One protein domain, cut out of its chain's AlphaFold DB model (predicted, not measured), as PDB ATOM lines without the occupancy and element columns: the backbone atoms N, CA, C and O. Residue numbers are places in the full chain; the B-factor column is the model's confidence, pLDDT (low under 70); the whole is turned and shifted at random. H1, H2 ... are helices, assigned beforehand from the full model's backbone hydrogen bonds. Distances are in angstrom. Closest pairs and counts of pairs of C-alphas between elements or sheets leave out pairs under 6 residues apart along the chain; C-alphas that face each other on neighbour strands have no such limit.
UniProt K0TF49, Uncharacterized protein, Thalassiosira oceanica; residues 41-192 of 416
ATOM      1  N   LYS A  41      11.596   2.331  15.440       57.91
ATOM      2  CA  LYS A  41      10.783   1.366  14.677       57.91
ATOM      3  C   LYS A  41      11.185   1.317  13.209       57.91
ATOM      4  O   LYS A  41      11.360   0.230  12.678       57.91
ATOM      5  N   LYS A  42      11.390   2.471  12.579       60.22
ATOM      6  CA  LYS A  42      11.773   2.569  11.169       60.22
ATOM      7  C   LYS A  42      13.153   1.966  10.899       60.22
ATOM      8  O   LYS A  42      13.339   1.303   9.885       60.22
ATOM      9  N   ILE A  43      14.119   2.166  11.794       59.84
ATOM     10  CA  ILE A  43      15.451   1.560  11.666       59.84
ATOM     11  C   ILE A  43      15.391   0.049  11.903       59.84
ATOM     12  O   ILE A  43      16.015  -0.693  11.151       59.84
ATOM     13  N   ILE A  44      14.597  -0.419  12.870       57.72
ATOM     14  CA  ILE A  44      14.359  -1.855  13.079       57.72
ATOM     15  C   ILE A  44      13.684  -2.471  11.850       57.72
ATOM     16  O   ILE A  44      14.148  -3.493  11.360       57.72
ATOM     17  N   GLU A  45      12.645  -1.841  11.303       60.31
ATOM     18  CA  GLU A  45      11.982  -2.292  10.075       60.31
ATOM     19  C   GLU A  45      12.959  -2.317   8.897       60.31
ATOM     20  O   GLU A  45      13.015  -3.304   8.171       60.31
ATOM     21  N   ASN A  46      13.792  -1.290   8.732       56.84
ATOM     22  CA  ASN A  46      14.815  -1.264   7.687       56.84
ATOM     23  C   ASN A  46      15.889  -2.345   7.886       56.84
ATOM     24  O   ASN A  46      16.342  -2.925   6.905       56.84
ATOM     25  N   ALA A  47      16.285  -2.641   9.126       57.88
ATOM     26  CA  ALA A  47      17.255  -3.687   9.441       57.88
ATOM     27  C   ALA A  47      16.678  -5.095   9.217       57.88
ATOM     28  O   ALA A  47      17.356  -5.948   8.651       57.88
ATOM     29  N   VAL A  48      15.417  -5.319   9.599       56.38
ATOM     30  CA  VAL A  48      14.691  -6.584   9.390       56.38
ATOM     31  C   VAL A  48      14.373  -6.805   7.907       56.38
ATOM     32  O   VAL A  48      14.450  -7.929   7.422       56.38
ATOM     33  N   ASN A  49      14.080  -5.740   7.157       56.62
ATOM     34  CA  ASN A  49      13.838  -5.811   5.714       56.62
ATOM     35  C   ASN A  49      15.135  -5.867   4.888       56.62
ATOM     36  O   ASN A  49      15.103  -6.188   3.698       56.62
ATOM     37  N   ASN A  50      16.289  -5.569   5.492       61.78
ATOM     38  CA  ASN A  50      17.578  -5.684   4.829       61.78
ATOM     39  C   ASN A  50      18.121  -7.107   4.967       61.78
ATOM     40  O   ASN A  50      18.746  -7.485   5.960       61.78
ATOM     41  N   ARG A  51      17.942  -7.872   3.891       61.69
ATOM     42  CA  ARG A  51      18.378  -9.265   3.787       61.69
ATOM     43  C   ARG A  51      19.848  -9.479   4.167       61.69
ATOM     44  O   ARG A  51      20.145 -10.461   4.829       61.69
ATOM     45  N   ARG A  52      20.761  -8.546   3.851       62.59
ATOM     46  CA  ARG A  52      22.181  -8.678   4.239       62.59
ATOM     47  C   ARG A  52      22.383  -8.631   5.754       62.59
ATOM     48  O   ARG A  52      23.206  -9.387   6.262       62.59
ATOM     49  N   TYR A  53      21.662  -7.764   6.466       61.59
ATOM     50  CA  TYR A  53      21.760  -7.672   7.927       61.59
ATOM     51  C   TYR A  53      21.184  -8.920   8.601       61.59
ATOM     52  O   TYR A  53      21.796  -9.451   9.530       61.59
ATOM     53  N   VAL A  54      20.059  -9.427   8.093       59.47
ATOM     54  CA  VAL A  54      19.456 -10.683   8.561       59.47
ATOM     55  C   VAL A  54      20.396 -11.865   8.313       59.47
ATOM     56  O   VAL A  54      20.709 -12.594   9.251       59.47
ATOM     57  N   ASP A  55      20.939 -12.002   7.100       61.28
ATOM     58  CA  ASP A  55      21.858 -13.088   6.742       61.28
ATOM     59  C   ASP A  55      23.138 -13.056   7.599       61.28
ATOM     60  O   ASP A  55      23.586 -14.090   8.103       61.28
ATOM     61  N   GLN A  56      23.713 -11.870   7.839       60.91
ATOM     62  CA  GLN A  56      24.877 -11.702   8.719       60.91
ATOM     63  C   GLN A  56      24.552 -12.032  10.182       60.91
ATOM     64  O   GLN A  56      25.340 -12.708  10.850       60.91
ATOM     65  N   GLY A  57      23.397 -11.588  10.689       61.50
ATOM     66  CA  GLY A  57      22.929 -11.899  12.041       61.50
ATOM     67  C   GLY A  57      22.725 -13.400  12.245       61.50
ATOM     68  O   GLY A  57      23.261 -13.977  13.194       61.50
ATOM     69  N   CYS A  58      22.040 -14.056  11.310       62.12
ATOM     70  CA  CYS A  58      21.847 -15.503  11.309       62.12
ATOM     71  C   CYS A  58      23.174 -16.263  11.209       62.12
ATOM     72  O   CYS A  58      23.373 -17.231  11.940       62.12
ATOM     73  N   THR A  59      24.113 -15.793  10.383       62.41
ATOM     74  CA  THR A  59      25.455 -16.387  10.283       62.41
ATOM     75  C   THR A  59      26.190 -16.313  11.620       62.41
ATOM     76  O   THR A  59      26.711 -17.322  12.084       62.41
ATOM     77  N   ARG A  60      26.176 -15.156  12.297       60.78
ATOM     78  CA  ARG A  60      26.806 -14.991  13.621       60.78
ATOM     79  C   ARG A  60      26.186 -15.901  14.681       60.78
ATOM     80  O   ARG A  60      26.920 -16.494  15.470       60.78
ATOM     81  N   ILE A  61      24.857 -16.031  14.690       61.72
ATOM     82  CA  ILE A  61      24.138 -16.939  15.596       61.72
ATOM     83  C   ILE A  61      24.535 -18.394  15.315       61.72
ATOM     84  O   ILE A  61      24.884 -19.119  16.245       61.72
ATOM     85  N   LEU A  62      24.559 -18.808  14.044       63.44
ATOM     86  CA  LEU A  62      24.972 -20.154  13.646       63.44
ATOM     87  C   LEU A  62      26.418 -20.443  14.062       63.44
ATOM     88  O   LEU A  62      26.682 -21.499  14.640       63.44
ATOM     89  N   THR A  63      27.346 -19.513  13.829       63.66
ATOM     90  CA  THR A  63      28.739 -19.670  14.266       63.66
ATOM     91  C   THR A  63      28.813 -19.818  15.783       63.66
ATOM     92  O   THR A  63      29.450 -20.750  16.262       63.66
ATOM     93  N   SER A  64      28.100 -18.979  16.541       65.19
ATOM     94  CA  SER A  64      28.083 -19.041  18.007       65.19
ATOM     95  C   SER A  64      27.554 -20.378  18.536       65.19
ATOM     96  O   SER A  64      28.167 -20.966  19.424       65.19
ATOM     97  N   ILE A  65      26.441 -20.876  17.990       64.62
ATOM     98  CA  ILE A  65      25.851 -22.165  18.386       64.62
ATOM     99  C   ILE A  65      26.803 -23.313  18.041       64.62
ATOM    100  O   ILE A  65      27.032 -24.202  18.858       64.62
ATOM    101  N   THR A  66      27.391 -23.278  16.845       65.31
ATOM    102  CA  THR A  66      28.333 -24.307  16.385       65.31
ATOM    103  C   THR A  66      29.564 -24.365  17.284       65.31
ATOM    104  O   THR A  66      30.011 -25.450  17.655       65.31
ATOM    105  N   THR A  67      30.098 -23.207  17.679       68.81
ATOM    106  CA  THR A  67      31.228 -23.129  18.606       68.81
ATOM    107  C   THR A  67      30.860 -23.655  19.993       68.81
ATOM    108  O   THR A  67      31.607 -24.476  20.518       68.81
ATOM    109  N   ASP A  68      29.712 -23.266  20.564       69.88
ATOM    110  CA  ASP A  68      29.284 -23.745  21.892       69.88
ATOM    111  C   ASP A  68      29.112 -25.271  21.920       69.88
ATOM    112  O   ASP A  68      29.667 -25.957  22.780       69.88
ATOM    113  N   VAL A  69      28.416 -25.831  20.927       70.69
ATOM    114  CA  VAL A  69      28.214 -27.284  20.820       70.69
ATOM    115  C   VAL A  69      29.547 -28.015  20.667       70.69
ATOM    116  O   VAL A  69      29.780 -29.015  21.349       70.69
ATOM    117  N   ARG A  70      30.466 -27.489  19.846       75.19
ATOM    118  CA  ARG A  70      31.814 -28.055  19.706       75.19
ATOM    119  C   ARG A  70      32.578 -28.030  21.030       75.19
ATOM    120  O   ARG A  70      33.190 -29.033  21.383       75.19
ATOM    121  N   CYS A  71      32.530 -26.929  21.779       72.50
ATOM    122  CA  CYS A  71      33.164 -26.829  23.094       72.50
ATOM    123  C   CYS A  71      32.593 -27.849  24.089       72.50
ATOM    124  O   CYS A  71      33.359 -28.502  24.797       72.50
ATOM    125  N   ARG A  72      31.269 -28.051  24.107       75.81
ATOM    126  CA  ARG A  72      30.629 -29.062  24.968       75.81
ATOM    127  C   ARG A  72      31.029 -30.485  24.597       75.81
ATOM    128  O   ARG A  72      31.347 -31.265  25.489       75.81
ATOM    129  N   ILE A  73      31.061 -30.816  23.305       76.25
ATOM    130  CA  ILE A  73      31.496 -32.140  22.833       76.25
ATOM    131  C   ILE A  73      32.967 -32.381  23.185       76.25
ATOM    132  O   ILE A  73      33.311 -33.458  23.656       76.25
ATOM    133  N   LEU A  74      33.836 -31.375  23.040       77.19
ATOM    134  CA  LEU A  74      35.237 -31.482  23.461       77.19
ATOM    135  C   LEU A  74      35.378 -31.669  24.980       77.19
ATOM    136  O   LEU A  74      36.235 -32.431  25.423       77.19
ATOM    137  N   SER A  75      34.529 -31.014  25.776       79.88
ATOM    138  CA  SER A  75      34.491 -31.215  27.228       79.88
ATOM    139  C   SER A  75      34.028 -32.624  27.602       79.88
ATOM    140  O   SER A  75      34.608 -33.218  28.507       79.88
ATOM    141  N   LEU A  76      33.013 -33.161  26.913       83.50
ATOM    142  CA  LEU A  76      32.546 -34.541  27.088       83.50
ATOM    143  C   LEU A  76      33.641 -35.536  26.716       83.50
ATOM    144  O   LEU A  76      33.973 -36.390  27.527       83.50
ATOM    145  N   LYS A  77      34.281 -35.346  25.556       84.12
ATOM    146  CA  LYS A  77      35.438 -36.137  25.134       84.12
ATOM    147  C   LYS A  77      36.510 -36.164  26.209       84.12
ATOM    148  O   LYS A  77      36.953 -37.232  26.606       84.12
ATOM    149  N   SER A  78      36.900 -34.994  26.712       80.56
ATOM    150  CA  SER A  78      37.895 -34.921  27.776       80.56
ATOM    151  C   SER A  78      37.443 -35.685  29.020       80.56
ATOM    152  O   SER A  78      38.232 -36.442  29.574       80.56
ATOM    153  N   HIS A  79      36.191 -35.527  29.454       81.31
ATOM    154  CA  HIS A  79      35.665 -36.235  30.619       81.31
ATOM    155  C   HIS A  79      35.689 -37.760  30.441       81.31
ATOM    156  O   HIS A  79      36.192 -38.462  31.318       81.31
ATOM    157  N   ASP A  80      35.227 -38.260  29.298       81.81
ATOM    158  CA  ASP A  80      35.164 -39.692  29.005       81.81
ATOM    159  C   ASP A  80      36.560 -40.306  28.883       81.81
ATOM    160  O   ASP A  80      36.810 -41.365  29.458       81.81
ATOM    161  N   SER A  81      37.518 -39.609  28.257       80.62
ATOM    162  CA  SER A  81      38.916 -40.059  28.231       80.62
ATOM    163  C   SER A  81      39.491 -40.198  29.652       80.62
ATOM    164  O   SER A  81      40.214 -41.157  29.933       80.62
ATOM    165  N   HIS A  82      39.148 -39.293  30.582       80.38
ATOM    166  CA  HIS A  82      39.549 -39.432  31.990       80.38
ATOM    167  C   HIS A  82      38.850 -40.614  32.674       80.38
ATOM    168  O   HIS A  82      39.503 -41.353  33.412       80.38
ATOM    169  N   GLN A  83      37.551 -40.823  32.430       84.00
ATOM    170  CA  GLN A  83      36.822 -41.966  32.989       84.00
ATOM    171  C   GLN A  83      37.386 -43.303  32.498       84.00
ATOM    172  O   GLN A  83      37.544 -44.226  33.294       84.00
ATOM    173  N   TRP A  84      37.757 -43.406  31.220       85.25
ATOM    174  CA  TRP A  84      38.416 -44.601  30.692       85.25
ATOM    175  C   TRP A  84      39.778 -44.832  31.340       85.25
ATOM    176  O   TRP A  84      40.098 -45.972  31.668       85.25
ATOM    177  N   GLY A  85      40.547 -43.769  31.597       80.94
ATOM    178  CA  GLY A  85      41.800 -43.849  32.352       80.94
ATOM    179  C   GLY A  85      41.605 -44.372  33.779       80.94
ATOM    180  O   GLY A  85      42.319 -45.277  34.207       80.94
ATOM    181  N   LEU A  86      40.598 -43.864  34.500       82.88
ATOM    182  CA  LEU A  86      40.241 -44.367  35.834       82.88
ATOM    183  C   LEU A  86      39.809 -45.833  35.784       82.88
ATOM    184  O   LEU A  86      40.265 -46.634  36.600       82.88
ATOM    185  N   LYS A  87      39.000 -46.206  34.787       86.69
ATOM    186  CA  LYS A  87      38.558 -47.589  34.610       86.69
ATOM    187  C   LYS A  87      39.724 -48.532  34.319       86.69
ATOM    188  O   LYS A  87      39.733 -49.657  34.808       86.69
ATOM    189  N   PHE A  88      40.725 -48.066  33.577       86.62
ATOM    190  CA  PHE A  88      41.956 -48.813  33.332       86.62
ATOM    191  C   PHE A  88      42.692 -49.137  34.639       86.62
ATOM    192  O   PHE A  88      43.060 -50.285  34.865       86.62
ATOM    193  N   ILE A  89      42.834 -48.144  35.526       84.75
ATOM    194  CA  ILE A  89      43.477 -48.304  36.840       84.75
ATOM    195  C   ILE A  89      42.674 -49.259  37.738       84.75
ATOM    196  O   ILE A  89      43.258 -50.058  38.470       84.75
ATOM    197  N   GLU A  90      41.341 -49.189  37.712       84.88
ATOM    198  CA  GLU A  90      40.475 -50.116  38.456       84.88
ATOM    199  C   GLU A  90      40.648 -51.566  37.986       84.88
ATOM    200  O   GLU A  90      40.874 -52.456  38.805       84.88
ATOM    201  N   LEU A  91      40.590 -51.801  36.672       87.94
ATOM    202  CA  LEU A  91      40.716 -53.140  36.089       87.94
ATOM    203  C   LEU A  91      42.117 -53.736  36.300       87.94
ATOM    204  O   LEU A  91      42.250 -54.944  36.524       87.94
ATOM    205  N   GLU A  92      43.154 -52.894  36.276       85.00
ATOM    206  CA  GLU A  92      44.528 -53.294  36.591       85.00
ATOM    207  C   GLU A  92      44.653 -53.757  38.051       85.00
ATOM    208  O   GLU A  92      45.292 -54.776  38.321       85.00
ATOM    209  N   LYS A  93      43.986 -53.068  38.988       86.69
ATOM    210  CA  LYS A  93      43.947 -53.457  40.409       86.69
ATOM    211  C   LYS A  93      43.181 -54.758  40.659       86.69
ATOM    212  O   LYS A  93      43.559 -55.499  41.560       86.69
ATOM    213  N   GLU A  94      42.122 -55.035  39.896       91.38
ATOM    214  CA  GLU A  94      41.357 -56.286  40.012       91.38
ATOM    215  C   GLU A  94      42.177 -57.518  39.593       91.38
ATOM    216  O   GLU A  94      42.030 -58.587  40.185       91.38
ATOM    217  N   GLY A  95      43.049 -57.385  38.584       83.94
ATOM    218  CA  GLY A  95      44.039 -58.399  38.192       83.94
ATOM    219  C   GLY A  95      43.495 -59.750  37.691       83.94
ATOM    220  O   GLY A  95      44.285 -60.673  37.458       83.94
ATOM    221  N   SER A  96      42.179 -59.887  37.514       91.69
ATOM    222  CA  SER A  96      41.514 -61.113  37.064       91.69
ATOM    223  C   SER A  96      41.689 -61.338  35.554       91.69
ATOM    224  O   SER A  96      42.078 -60.445  34.802       91.69
ATOM    225  N   ASN A  97      41.407 -62.552  35.071       88.19
ATOM    226  CA  ASN A  97      41.447 -62.817  33.627       88.19
ATOM    227  C   ASN A  97      40.365 -62.023  32.873       88.19
ATOM    228  O   ASN A  97      40.623 -61.539  31.775       88.19
ATOM    229  N   GLU A  98      39.193 -61.830  33.487       87.12
ATOM    230  CA  GLU A  98      38.119 -60.998  32.933       87.12
ATOM    231  C   GLU A  98      38.510 -59.513  32.900       87.12
ATOM    232  O   GLU A  98      38.237 -58.834  31.911       87.12
ATOM    233  N   SER A  99      39.201 -59.004  33.931       87.38
ATOM    234  CA  SER A  99      39.631 -57.600  33.958       87.38
ATOM    235  C   SER A  99      40.710 -57.313  32.907       87.38
ATOM    236  O   SER A  99      40.654 -56.283  32.235       87.38
ATOM    237  N   LYS A 100      41.626 -58.263  32.669       88.69
ATOM    238  CA  LYS A 100      42.622 -58.189  31.584       88.69
ATOM    239  C   LYS A 100      41.979 -58.173  30.199       88.69
ATOM    240  O   LYS A 100      42.373 -57.368  29.358       88.69
ATOM    241  N   GLU A 101      40.966 -59.008  29.969       91.25
ATOM    242  CA  GLU A 101      40.237 -59.020  28.695       91.25
ATOM    243  C   GLU A 101      39.484 -57.695  28.465       91.25
ATOM    244  O   GLU A 101      39.499 -57.137  27.364       91.25
ATOM    245  N   GLN A 102      38.863 -57.140  29.510       87.19
ATOM    246  CA  GLN A 102      38.199 -55.836  29.437       87.19
ATOM    247  C   GLN A 102      39.183 -54.687  29.183       87.19
ATOM    248  O   GLN A 102      38.882 -53.806  28.374       87.19
ATOM    249  N   MET A 103      40.370 -54.710  29.800       90.38
ATOM    250  CA  MET A 103      41.440 -53.748  29.513       90.38
ATOM    251  C   MET A 103      41.884 -53.810  28.052       90.38
ATOM    252  O   MET A 103      42.048 -52.769  27.420       90.38
ATOM    253  N   GLU A 104      42.050 -55.007  27.490       89.56
ATOM    254  CA  GLU A 104      42.479 -55.175  26.098       89.56
ATOM    255  C   GLU A 104      41.417 -54.673  25.106       89.56
ATOM    256  O   GLU A 104      41.739 -54.007  24.116       89.56
ATOM    257  N   ARG A 105      40.131 -54.899  25.406       88.19
ATOM    258  CA  ARG A 105      39.011 -54.328  24.637       88.19
ATOM    259  C   ARG A 105      38.989 -52.800  24.710       88.19
ATOM    260  O   ARG A 105      38.855 -52.151  23.673       88.19
ATOM    261  N   LEU A 106      39.155 -52.229  25.905       87.75
ATOM    262  CA  LEU A 106      39.175 -50.780  26.113       87.75
ATOM    263  C   LEU A 106      40.382 -50.128  25.417       87.75
ATOM    264  O   LEU A 106      40.223 -49.126  24.725       87.75
ATOM    265  N   ALA A 107      41.565 -50.737  25.513       86.38
ATOM    266  CA  ALA A 107      42.770 -50.286  24.818       86.38
ATOM    267  C   ALA A 107      42.605 -50.321  23.298       86.38
ATOM    268  O   ALA A 107      43.006 -49.386  22.605       86.38
ATOM    269  N   ASN A 108      41.991 -51.382  22.765       87.44
ATOM    270  CA  ASN A 108      41.702 -51.462  21.339       87.44
ATOM    271  C   ASN A 108      40.728 -50.370  20.901       87.44
ATOM    272  O   ASN A 108      40.970 -49.742  19.871       87.44
ATOM    273  N   PHE A 109      39.680 -50.095  21.678       85.25
ATOM    274  CA  PHE A 109      38.752 -49.004  21.383       85.25
ATOM    275  C   PHE A 109      39.453 -47.635  21.362       85.25
ATOM    276  O   PHE A 109      39.370 -46.938  20.349       85.25
ATOM    277  N   ILE A 110      40.216 -47.302  22.409       83.12
ATOM    278  CA  ILE A 110      40.991 -46.050  22.508       83.12
ATOM    279  C   ILE A 110      41.952 -45.914  21.321       83.12
ATOM    280  O   ILE A 110      42.012 -44.880  20.663       83.12
ATOM    281  N   ARG A 111      42.672 -46.990  20.985       80.19
ATOM    282  CA  ARG A 111      43.688 -46.971  19.927       80.19
ATOM    283  C   ARG A 111      43.108 -46.847  18.518       80.19
ATOM    284  O   ARG A 111      43.786 -46.311  17.649       80.19
ATOM    285  N   THR A 112      41.930 -47.415  18.260       78.94
ATOM    286  CA  THR A 112      41.455 -47.622  16.877       78.94
ATOM    287  C   THR A 112      40.159 -46.917  16.520       78.94
ATOM    288  O   THR A 112      39.895 -46.772  15.334       78.94
ATOM    289  N   ARG A 113      39.332 -46.515  17.493       79.06
ATOM    290  CA  ARG A 113      37.968 -46.029  17.221       79.06
ATOM    291  C   ARG A 113      37.578 -44.759  17.960       79.06
ATOM    292  O   ARG A 113      36.559 -44.176  17.612       79.06
ATOM    293  N   GLU A 114      38.347 -44.321  18.955       80.94
ATOM    294  CA  GLU A 114      38.003 -43.125  19.733       80.94
ATOM    295  C   GLU A 114      37.891 -41.881  18.843       80.94
ATOM    296  O   GLU A 114      36.913 -41.142  18.921       80.94
ATOM    297  N   GLU A 115      38.881 -41.639  17.987       80.94
ATOM    298  CA  GLU A 115      38.901 -40.437  17.155       80.94
ATOM    299  C   GLU A 115      37.768 -40.435  16.121       80.94
ATOM    300  O   GLU A 115      37.070 -39.428  15.991       80.94
ATOM    301  N   ASP A 116      37.515 -41.580  15.486       82.12
ATOM    302  CA  ASP A 116      36.402 -41.769  14.551       82.12
ATOM    303  C   ASP A 116      35.046 -41.568  15.236       82.12
ATOM    304  O   ASP A 116      34.211 -40.813  14.740       82.12
ATOM    305  N   HIS A 117      34.855 -42.144  16.426       82.44
ATOM    306  CA  HIS A 117      33.634 -41.989  17.215       82.44
ATOM    307  C   HIS A 117      33.327 -40.516  17.531       82.44
ATOM    308  O   HIS A 117      32.207 -40.042  17.331       82.44
ATOM    309  N   TRP A 118      34.326 -39.757  17.988       84.94
ATOM    310  CA  TRP A 118      34.137 -38.335  18.285       84.94
ATOM    311  C   TRP A 118      33.949 -37.485  17.025       84.94
ATOM    312  O   TRP A 118      33.202 -36.503  17.058       84.94
ATOM    313  N   ASN A 119      34.590 -37.855  15.915       82.25
ATOM    314  CA  ASN A 119      34.392 -37.198  14.626       82.25
ATOM    315  C   ASN A 119      32.964 -37.405  14.100       82.25
ATOM    316  O   ASN A 119      32.352 -36.438  13.645       82.25
ATOM    317  N   GLU A 120      32.406 -38.611  14.223       84.81
ATOM    318  CA  GLU A 120      31.006 -38.903  13.884       84.81
ATOM    319  C   GLU A 120      30.036 -38.053  14.718       84.81
ATOM    320  O   GLU A 120      29.139 -37.411  14.166       84.81
ATOM    321  N   ILE A 121      30.256 -37.962  16.035       79.38
ATOM    322  CA  ILE A 121      29.434 -37.135  16.935       79.38
ATOM    323  C   ILE A 121      29.489 -35.653  16.536       79.38
ATOM    324  O   ILE A 121      28.456 -34.979  16.485       79.38
ATOM    325  N   LEU A 122      30.681 -35.128  16.232       78.44
ATOM    326  CA  LEU A 122      30.854 -33.738  15.795       78.44
ATOM    327  C   LEU A 122      30.171 -33.464  14.449       78.44
ATOM    328  O   LEU A 122      29.550 -32.411  14.281       78.44
ATOM    329  N   GLN A 123      30.270 -34.397  13.498       82.69
ATOM    330  CA  GLN A 123      29.620 -34.275  12.193       82.69
ATOM    331  C   GLN A 123      28.098 -34.288  12.317       82.69
ATOM    332  O   GLN A 123      27.430 -33.431  11.732       82.69
ATOM    333  N   GLU A 124      27.545 -35.204  13.109       82.94
ATOM    334  CA  GLU A 124      26.100 -35.313  13.298       82.94
ATOM    335  C   GLU A 124      25.534 -34.083  14.021       82.94
ATOM    336  O   GLU A 124      24.519 -33.521  13.600       82.94
ATOM    337  N   ALA A 125      26.238 -33.575  15.037       73.69
ATOM    338  CA  ALA A 125      25.884 -32.317  15.685       73.69
ATOM    339  C   ALA A 125      25.877 -31.143  14.689       73.69
ATOM    340  O   ALA A 125      24.918 -30.367  14.643       73.69
ATOM    341  N   GLY A 126      26.903 -31.043  13.836       74.62
ATOM    342  CA  GLY A 126      26.967 -30.039  12.772       74.62
ATOM    343  C   GLY A 126      25.810 -30.153  11.775       74.62
ATOM    344  O   GLY A 126      25.206 -29.142  11.405       74.62
ATOM    345  N   ARG A 127      25.444 -31.380  11.383       81.88
ATOM    346  CA  ARG A 127      24.313 -31.662  10.488       81.88
ATOM    347  C   ARG A 127      22.987 -31.191  11.084       81.88
ATOM    348  O   ARG A 127      22.198 -30.551  10.386       81.88
ATOM    349  N   ILE A 128      22.749 -31.473  12.367       78.19
ATOM    350  CA  ILE A 128      21.530 -31.068  13.080       78.19
ATOM    351  C   ILE A 128      21.429 -29.542  13.161       78.19
ATOM    352  O   ILE A 128      20.373 -28.994  12.837       78.19
ATOM    353  N   ILE A 129      22.514 -28.858  13.541       72.12
ATOM    354  CA  ILE A 129      22.555 -27.389  13.635       72.12
ATOM    355  C   ILE A 129      22.251 -26.765  12.274       72.12
ATOM    356  O   ILE A 129      21.380 -25.901  12.173       72.12
ATOM    357  N   LYS A 130      22.926 -27.238  11.219       70.62
ATOM    358  CA  LYS A 130      22.731 -26.727   9.861       70.62
ATOM    359  C   LYS A 130      21.283 -26.882   9.405       70.62
ATOM    360  O   LYS A 130      20.681 -25.904   8.977       70.62
ATOM    361  N   LYS A 131      20.696 -28.071   9.586       76.69
ATOM    362  CA  LYS A 131      19.286 -28.327   9.260       76.69
ATOM    363  C   LYS A 131      18.352 -27.323   9.948       76.69
ATOM    364  O   LYS A 131      17.471 -26.766   9.305       76.69
ATOM    365  N   HIS A 132      18.561 -27.069  11.238       69.38
ATOM    366  CA  HIS A 132      17.708 -26.154  12.000       69.38
ATOM    367  C   HIS A 132      17.832 -24.701  11.535       69.38
ATOM    368  O   HIS A 132      16.838 -23.974  11.538       69.38
ATOM    369  N   VAL A 133      19.029 -24.273  11.132       64.88
ATOM    370  CA  VAL A 133      19.245 -22.913  10.628       64.88
ATOM    371  C   VAL A 133      18.696 -22.743   9.213       64.88
ATOM    372  O   VAL A 133      18.057 -21.729   8.946       64.88
ATOM    373  N   ASP A 134      18.844 -23.745   8.347       65.25
ATOM    374  CA  ASP A 134      18.255 -23.733   7.004       65.25
ATOM    375  C   ASP A 134      16.715 -23.684   7.070       65.25
ATOM    376  O   ASP A 134      16.081 -22.948   6.314       65.25
ATOM    377  N   GLU A 135      16.093 -24.401   8.012       65.44
ATOM    378  CA  GLU A 135      14.646 -24.318   8.273       65.44
ATOM    379  C   GLU A 135      14.215 -22.928   8.759       65.44
ATOM    380  O   GLU A 135      13.146 -22.443   8.385       65.44
ATOM    381  N   MET A 136      15.039 -22.268   9.578       62.16
ATOM    382  CA  MET A 136      14.758 -20.906  10.024       62.16
ATOM    383  C   MET A 136      14.880 -19.909   8.873       62.16
ATOM    384  O   MET A 136      13.957 -19.132   8.672       62.16
ATOM    385  N   LEU A 137      15.958 -19.946   8.089       61.00
ATOM    386  CA  LEU A 137      16.207 -18.993   7.000       61.00
ATOM    387  C   LEU A 137      15.181 -19.084   5.860       61.00
ATOM    388  O   LEU A 137      14.868 -18.068   5.244       61.00
ATOM    389  N   ASN A 138      14.636 -20.276   5.602       60.06
ATOM    390  CA  ASN A 138      13.696 -20.508   4.501       60.06
ATOM    391  C   ASN A 138      12.216 -20.337   4.885       60.06
ATOM    392  O   ASN A 138      11.348 -20.394   4.014       60.06
ATOM    393  N   ALA A 139      11.898 -20.127   6.165       53.66
ATOM    394  CA  ALA A 139      10.525 -19.887   6.597       53.66
ATOM    395  C   ALA A 139      10.094 -18.427   6.310       53.66
ATOM    396  O   ALA A 139      10.865 -17.502   6.564       53.66
ATOM    397  N   PRO A 140       8.864 -18.171   5.822       47.84
ATOM    398  CA  PRO A 140       8.361 -16.807   5.635       47.84
ATOM    399  C   PRO A 140       8.318 -16.051   6.975       47.84
ATOM    400  O   PRO A 140       8.016 -16.646   8.008       47.84
ATOM    401  N   GLY A 141       8.601 -14.742   6.979       47.12
ATOM    402  CA  GLY A 141       8.937 -13.962   8.190       47.12
ATOM    403  C   GLY A 141       7.967 -14.069   9.384       47.12
ATOM    404  O   GLY A 141       8.404 -14.055  10.533       47.12
ATOM    405  N   ASN A 142       6.667 -14.280   9.150       47.59
ATOM    406  CA  ASN A 142       5.694 -14.511  10.232       47.59
ATOM    407  C   ASN A 142       5.773 -15.928  10.838       47.59
ATOM    408  O   ASN A 142       5.491 -16.114  12.021       47.59
ATOM    409  N   ALA A 143       6.201 -16.926  10.061       44.97
ATOM    410  CA  ALA A 143       6.442 -18.286  10.538       44.97
ATOM    411  C   ALA A 143       7.744 -18.390  11.354       44.97
ATOM    412  O   ALA A 143       7.787 -19.154  12.315       44.97
ATOM    413  N   GLN A 144       8.773 -17.585  11.048       46.97
ATOM    414  CA  GLN A 144      10.030 -17.537  11.817       46.97
ATOM    415  C   GLN A 144       9.810 -17.086  13.270       46.97
ATOM    416  O   GLN A 144      10.282 -17.744  14.196       46.97
ATOM    417  N   MET A 145       9.044 -16.011  13.484       48.19
ATOM    418  CA  MET A 145       8.688 -15.521  14.826       48.19
ATOM    419  C   MET A 145       7.801 -16.512  15.594       48.19
ATOM    420  O   MET A 145       8.013 -16.740  16.785       48.19
ATOM    421  N   GLY A 146       6.836 -17.148  14.918       46.75
ATOM    422  CA  GLY A 146       5.998 -18.191  15.517       46.75
ATOM    423  C   GLY A 146       6.798 -19.429  15.939       46.75
ATOM    424  O   GLY A 146       6.606 -19.945  17.039       46.75
ATOM    425  N   LEU A 147       7.746 -19.866  15.103       53.06
ATOM    426  CA  LEU A 147       8.657 -20.974  15.403       53.06
ATOM    427  C   LEU A 147       9.615 -20.636  16.549       53.06
ATOM    428  O   LEU A 147       9.832 -21.483  17.413       53.06
ATOM    429  N   LEU A 148      10.156 -19.414  16.589       55.59
ATOM    430  CA  LEU A 148      11.018 -18.942  17.675       55.59
ATOM    431  C   LEU A 148      10.276 -18.891  19.013       55.59
ATOM    432  O   LEU A 148      10.789 -19.402  20.005       55.59
ATOM    433  N   ASN A 149       9.054 -18.355  19.037       52.72
ATOM    434  CA  ASN A 149       8.245 -18.298  20.256       52.72
ATOM    435  C   ASN A 149       7.848 -19.693  20.749       52.72
ATOM    436  O   ASN A 149       7.977 -19.986  21.937       52.72
ATOM    437  N   ASN A 150       7.423 -20.581  19.845       60.41
ATOM    438  CA  ASN A 150       7.083 -21.959  20.199       60.41
ATOM    439  C   ASN A 150       8.316 -22.715  20.729       60.41
ATOM    440  O   ASN A 150       8.255 -23.356  21.778       60.41
ATOM    441  N   ARG A 151       9.476 -22.559  20.079       61.00
ATOM    442  CA  ARG A 151      10.736 -23.166  20.533       61.00
ATOM    443  C   ARG A 151      11.229 -22.587  21.859       61.00
ATOM    444  O   ARG A 151      11.708 -23.351  22.688       61.00
ATOM    445  N   SER A 152      11.077 -21.284  22.095       61.94
ATOM    446  CA  SER A 152      11.405 -20.664  23.387       61.94
ATOM    447  C   SER A 152      10.575 -21.276  24.516       61.94
ATOM    448  O   SER A 152      11.114 -21.606  25.569       61.94
ATOM    449  N   LEU A 153       9.280 -21.499  24.272       68.31
ATOM    450  CA  LEU A 153       8.381 -22.118  25.244       68.31
ATOM    451  C   LEU A 153       8.767 -23.583  25.527       68.31
ATOM    452  O   LEU A 153       8.791 -24.012  26.679       68.31
ATOM    453  N   GLN A 154       9.125 -24.341  24.484       69.00
ATOM    454  CA  GLN A 154       9.596 -25.724  24.623       69.00
ATOM    455  C   GLN A 154      10.936 -25.811  25.366       69.00
ATOM    456  O   GLN A 154      11.116 -26.700  26.197       69.00
ATOM    457  N   LEU A 155      11.872 -24.891  25.109       68.69
ATOM    458  CA  LEU A 155      13.147 -24.821  25.830       68.69
ATOM    459  C   LEU A 155      12.940 -24.515  27.311       68.69
ATOM    460  O   LEU A 155      13.588 -25.127  28.154       68.69
ATOM    461  N   GLU A 156      12.015 -23.617  27.644       71.12
ATOM    462  CA  GLU A 156      11.686 -23.320  29.036       71.12
ATOM    463  C   GLU A 156      11.086 -24.542  29.750       71.12
ATOM    464  O   GLU A 156      11.471 -24.854  30.878       71.12
ATOM    465  N   GLN A 157      10.198 -25.285  29.079       72.88
ATOM    466  CA  GLN A 157       9.656 -26.545  29.602       72.88
ATOM    467  C   GLN A 157      10.757 -27.589  29.823       72.88
ATOM    468  O   GLN A 157      10.822 -28.203  30.888       72.88
ATOM    469  N   ARG A 158      11.668 -27.753  28.859       71.38
ATOM    470  CA  ARG A 158      12.780 -28.710  28.963       71.38
ATOM    471  C   ARG A 158      13.797 -28.319  30.027       71.38
ATOM    472  O   ARG A 158      14.287 -29.192  30.734       71.38
ATOM    473  N   ASN A 159      14.083 -27.030  30.198       75.25
ATOM    474  CA  ASN A 159      14.951 -26.558  31.276       75.25
ATOM    475  C   ASN A 159      14.342 -26.850  32.654       75.25
ATOM    476  O   ASN A 159      15.054 -27.344  33.525       75.25
ATOM    477  N   LYS A 160      13.027 -26.654  32.824       78.31
ATOM    478  CA  LYS A 160      12.318 -27.045  34.056       78.31
ATOM    479  C   LYS A 160      12.409 -28.552  34.308       78.31
ATOM    480  O   LYS A 160      12.674 -28.968  35.432       78.31
ATOM    481  N   GLU A 161      12.250 -29.382  33.277       80.75
ATOM    482  CA  GLU A 161      12.442 -30.836  33.399       80.75
ATOM    483  C   GLU A 161      13.876 -31.201  33.812       80.75
ATOM    484  O   GLU A 161      14.064 -32.042  34.690       80.75
ATOM    485  N   ILE A 162      14.888 -30.552  33.225       74.56
ATOM    486  CA  ILE A 162      16.302 -30.768  33.569       74.56
ATOM    487  C   ILE A 162      16.579 -30.379  35.023       74.56
ATOM    488  O   ILE A 162      17.287 -31.107  35.713       74.56
ATOM    489  N   GLU A 163      16.028 -29.269  35.512       79.75
ATOM    490  CA  GLU A 163      16.175 -28.860  36.913       79.75
ATOM    491  C   GLU A 163      15.545 -29.874  37.871       79.75
ATOM    492  O   GLU A 163      16.184 -30.276  38.845       79.75
ATOM    493  N   VAL A 164      14.344 -30.370  37.556       84.31
ATOM    494  CA  VAL A 164      13.688 -31.432  38.335       84.31
ATOM    495  C   VAL A 164      14.523 -32.714  38.332       84.31
ATOM    496  O   VAL A 164      14.664 -33.362  39.369       84.31
ATOM    497  N   LEU A 165      15.088 -33.098  37.186       77.44
ATOM    498  CA  LEU A 165      15.942 -34.281  37.086       77.44
ATOM    499  C   LEU A 165      17.262 -34.103  37.840       77.44
ATOM    500  O   LEU A 165      17.694 -35.037  38.507       77.44
ATOM    501  N   ARG A 166      17.874 -32.914  37.799       82.19
ATOM    502  CA  ARG A 166      19.077 -32.599  38.585       82.19
ATOM    503  C   ARG A 166      18.806 -32.666  40.080       82.19
ATOM    504  O   ARG A 166      19.610 -33.246  40.796       82.19
ATOM    505  N   ALA A 167      17.679 -32.125  40.543       82.50
ATOM    506  CA  ALA A 167      17.287 -32.219  41.946       82.50
ATOM    507  C   ALA A 167      17.129 -33.684  42.386       82.50
ATOM    508  O   ALA A 167      17.673 -34.079  43.411       82.50
ATOM    509  N   LYS A 168      16.478 -34.512  41.557       84.88
ATOM    510  CA  LYS A 168      16.348 -35.956  41.805       84.88
ATOM    511  C   LYS A 168      17.684 -36.700  41.780       84.88
ATOM    512  O   LYS A 168      17.844 -37.654  42.531       84.88
ATOM    513  N   ASP A 169      18.621 -36.306  40.917       80.44
ATOM    514  CA  ASP A 169      19.960 -36.910  40.862       80.44
ATOM    515  C   ASP A 169      20.772 -36.570  42.117       80.44
ATOM    516  O   ASP A 169      21.431 -37.442  42.676       80.44
ATOM    517  N   VAL A 170      20.671 -35.332  42.612       83.56
ATOM    518  CA  VAL A 170      21.278 -34.928  43.889       83.56
ATOM    519  C   VAL A 170      20.661 -35.706  45.054       83.56
ATOM    520  O   VAL A 170      21.404 -36.337  45.797       83.56
ATOM    521  N   GLU A 171      19.327 -35.766  45.157       85.25
ATOM    522  CA  GLU A 171      18.647 -36.573  46.187       85.25
ATOM    523  C   GLU A 171      19.072 -38.046  46.137       85.25
ATOM    524  O   GLU A 171      19.363 -38.650  47.168       85.25
ATOM    525  N   ALA A 172      19.150 -38.637  44.942       78.69
ATOM    526  CA  ALA A 172      19.559 -40.028  44.786       78.69
ATOM    527  C   ALA A 172      21.026 -40.254  45.184       78.69
ATOM    528  O   ALA A 172      21.346 -41.292  45.764       78.69
ATOM    529  N   ARG A 173      21.922 -39.305  44.886       81.44
ATOM    530  CA  ARG A 173      23.326 -39.374  45.316       81.44
ATOM    531  C   ARG A 173      23.452 -39.266  46.830       81.44
ATOM    532  O   ARG A 173      24.201 -40.050  47.404       81.44
ATOM    533  N   ASP A 174      22.694 -38.380  47.464       83.69
ATOM    534  CA  ASP A 174      22.677 -38.231  48.921       83.69
ATOM    535  C   ASP A 174      22.104 -39.481  49.615       83.69
ATOM    536  O   ASP A 174      22.672 -39.952  50.605       83.69
ATOM    537  N   GLU A 175      21.038 -40.082  49.062       85.12
ATOM    538  CA  GLU A 175      20.503 -41.387  49.495       85.12
ATOM    539  C   GLU A 175      21.553 -42.503  49.367       85.12
ATOM    540  O   GLU A 175      21.715 -43.324  50.270       85.12
ATOM    541  N   ILE A 176      22.285 -42.560  48.250       80.75
ATOM    542  CA  ILE A 176      23.349 -43.555  48.060       80.75
ATOM    543  C   ILE A 176      24.462 -43.351  49.084       80.75
ATOM    544  O   ILE A 176      24.931 -44.331  49.661       80.75
ATOM    545  N   LEU A 177      24.872 -42.105  49.322       82.75
ATOM    546  CA  LEU A 177      25.972 -41.793  50.225       82.75
ATOM    547  C   LEU A 177      25.614 -42.170  51.666       82.75
ATOM    548  O   LEU A 177      26.368 -42.892  52.309       82.75
ATOM    549  N   THR A 178      24.416 -41.800  52.132       86.12
ATOM    550  CA  THR A 178      23.899 -42.233  53.442       86.12
ATOM    551  C   THR A 178      23.802 -43.751  53.570       86.12
ATOM    552  O   THR A 178      24.210 -44.298  54.594       86.12
ATOM    553  N   LEU A 179      23.316 -44.457  52.545       79.06
ATOM    554  CA  LEU A 179      23.271 -45.924  52.560       79.06
ATOM    555  C   LEU A 179      24.670 -46.555  52.571       79.06
ATOM    556  O   LEU A 179      24.862 -47.579  53.221       79.06
ATOM    557  N   GLN A 180      25.644 -45.964  51.877       78.19
ATOM    558  CA  GLN A 180      27.038 -46.410  51.906       78.19
ATOM    559  C   GLN A 180      27.667 -46.198  53.285       78.19
ATOM    560  O   GLN A 180      28.335 -47.105  53.777       78.19
ATOM    561  N   THR A 181      27.415 -45.058  53.934       79.88
ATOM    562  CA  THR A 181      27.886 -44.786  55.300       79.88
ATOM    563  C   THR A 181      27.274 -45.767  56.301       79.88
ATOM    564  O   THR A 181      28.010 -46.399  57.048       79.88
ATOM    565  N   GLN A 182      25.959 -46.000  56.240       77.12
ATOM    566  CA  GLN A 182      25.281 -46.987  57.097       77.12
ATOM    567  C   GLN A 182      25.782 -48.418  56.860       77.12
ATOM    568  O   GLN A 182      25.874 -49.214  57.792       77.12
ATOM    569  N   LEU A 183      26.096 -48.770  55.608       72.00
ATOM    570  CA  LEU A 183      26.666 -50.074  55.283       72.00
ATOM    571  C   LEU A 183      28.084 -50.220  55.853       72.00
ATOM    572  O   LEU A 183      28.407 -51.297  56.346       72.00
ATOM    573  N   ALA A 184      28.903 -49.168  55.784       73.38
ATOM    574  CA  ALA A 184      30.251 -49.150  56.347       73.38
ATOM    575  C   ALA A 184      30.219 -49.264  57.881       73.38
ATOM    576  O   ALA A 184      30.898 -50.119  58.437       73.38
ATOM    577  N   GLU A 185      29.344 -48.510  58.552       71.69
ATOM    578  CA  GLU A 185      29.129 -48.593  60.006       71.69
ATOM    579  C   GLU A 185      28.676 -50.003  60.433       71.69
ATOM    580  O   GLU A 185      29.253 -50.606  61.336       71.69
ATOM    581  N   ALA A 186      27.719 -50.601  59.715       65.31
ATOM    582  CA  ALA A 186      27.268 -51.972  59.974       65.31
ATOM    583  C   ALA A 186      28.316 -53.050  59.611       65.31
ATOM    584  O   ALA A 186      28.226 -54.197  60.066       65.31
ATOM    585  N   GLN A 187      29.287 -52.730  58.750       64.19
ATOM    586  CA  GLN A 187      30.428 -53.598  58.452       64.19
ATOM    587  C   GLN A 187      31.483 -53.532  59.561       64.19
ATOM    588  O   GLN A 187      31.991 -54.591  59.937       64.19
ATOM    589  N   ASP A 188      31.736 -52.345  60.115       64.31
ATOM    590  CA  ASP A 188      32.671 -52.119  61.221       64.31
ATOM    591  C   ASP A 188      32.166 -52.710  62.553       64.31
ATOM    592  O   ASP A 188      32.958 -53.248  63.329       64.31
ATOM    593  N   GLU A 189      30.848 -52.725  62.803       61.16
ATOM    594  CA  GLU A 189      30.267 -53.279  64.043       61.16
ATOM    595  C   GLU A 189      30.147 -54.821  64.073       61.16
ATOM    596  O   GLU A 189      29.814 -55.416  65.098       61.16
ATOM    597  N   ASN A 190      30.482 -55.506  62.975       57.50
ATOM    598  CA  ASN A 190      30.642 -56.964  62.876       57.50
ATOM    599  C   ASN A 190      29.499 -57.841  63.455       57.50
ATOM    600  O   ASN A 190      29.717 -59.001  63.818       57.50
ATOM    601  N   ARG A 191      28.254 -57.345  63.481       64.75
ATOM    602  CA  ARG A 191      27.055 -58.129  63.825       64.75
ATOM    603  C   ARG A 191      26.330 -58.591  62.566       64.75
ATOM    604  O   ARG A 191      25.756 -57.809  61.812       64.75
ATOM    605  N   ALA A 192      26.363 -59.898  62.310       62.47
ATOM    606  CA  ALA A 192      25.726 -60.502  61.138       62.47
ATOM    607  C   ALA A 192      24.210 -60.229  61.067       62.47
ATOM    608  O   ALA A 192      23.694 -59.997  59.975       62.47
TER     609      ALA A 192
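What this domain is: This is residues 41 to 192 of the 416 residues of an uncharacterized protein of Thalassiosira oceanica (UniProt K0TF49). What shape do the helices make? They form an open zigzag: H2 runs out, H3 and H4 fold back along it one after the other, and H5, the longest helix, runs out again as an arm whose residues 149 to 188 stand free. Short H1 makes a corner with H2 near residue 53. How large and of what class is it? The printed part has 152 residues with five named helices, H1 to H5 in chain order, and no named strand, all helix; it is extended, with a radius of gyration of the C-alphas of 24.7 A and spans of 81 by 39 by 19 A.

Where its parts are: Where is the longest helix? H5, residues 141 to 188, is 69.5 A long and ends at C-alpha 188 (32.671, -52.119, 61.221). Where are the others? H4 is residues 114 to 138, 36.5 A; H3 is residues 97 to 112, 22.6 A; H2 is residues 51 to 94, 63.6 A; H1 is residues 41 to 49, 11.9 A, from C-alpha 41 (10.783, 1.366, 14.677).

How they stand to each other: What does the hub, H2, touch? With residues 58 to 77 alone it touches H4, closest C-alphas Thr 66 and Gly 126 at 6.9 A, opposite ways at a shallow tilt of 23 degrees. Its residues 84 to 92 touch H3 in a hairpin, closest C-alphas Leu 91 and Ser 99 at 5.1 A, at 28 degrees. H1 and H2 only just touch, only at the corner, with 3 pairs of C-alphas within 8 A, the closest Ala 47 and Tyr 53 at 6.2 A. And H5? It is close but not clearly touching H4, closest C-alphas Met 136 and Gln 144 at 6.1 A, and apart from H2. How are the backbones? Every O i to N i+4 pair is within hydrogen-bond range in H1, H2, H3 and H4, and 43 of 44 in H5.

The domain as a whole: How far does it reach? The two C-alphas farthest apart, Lys 42 and Arg 191, are 81.8 A apart; the printed part has no cut, and the four links are tight. Where is confidence low? The pLDDT is under 70 at residues 41 to 68, 132 to 155 and 186 to 192.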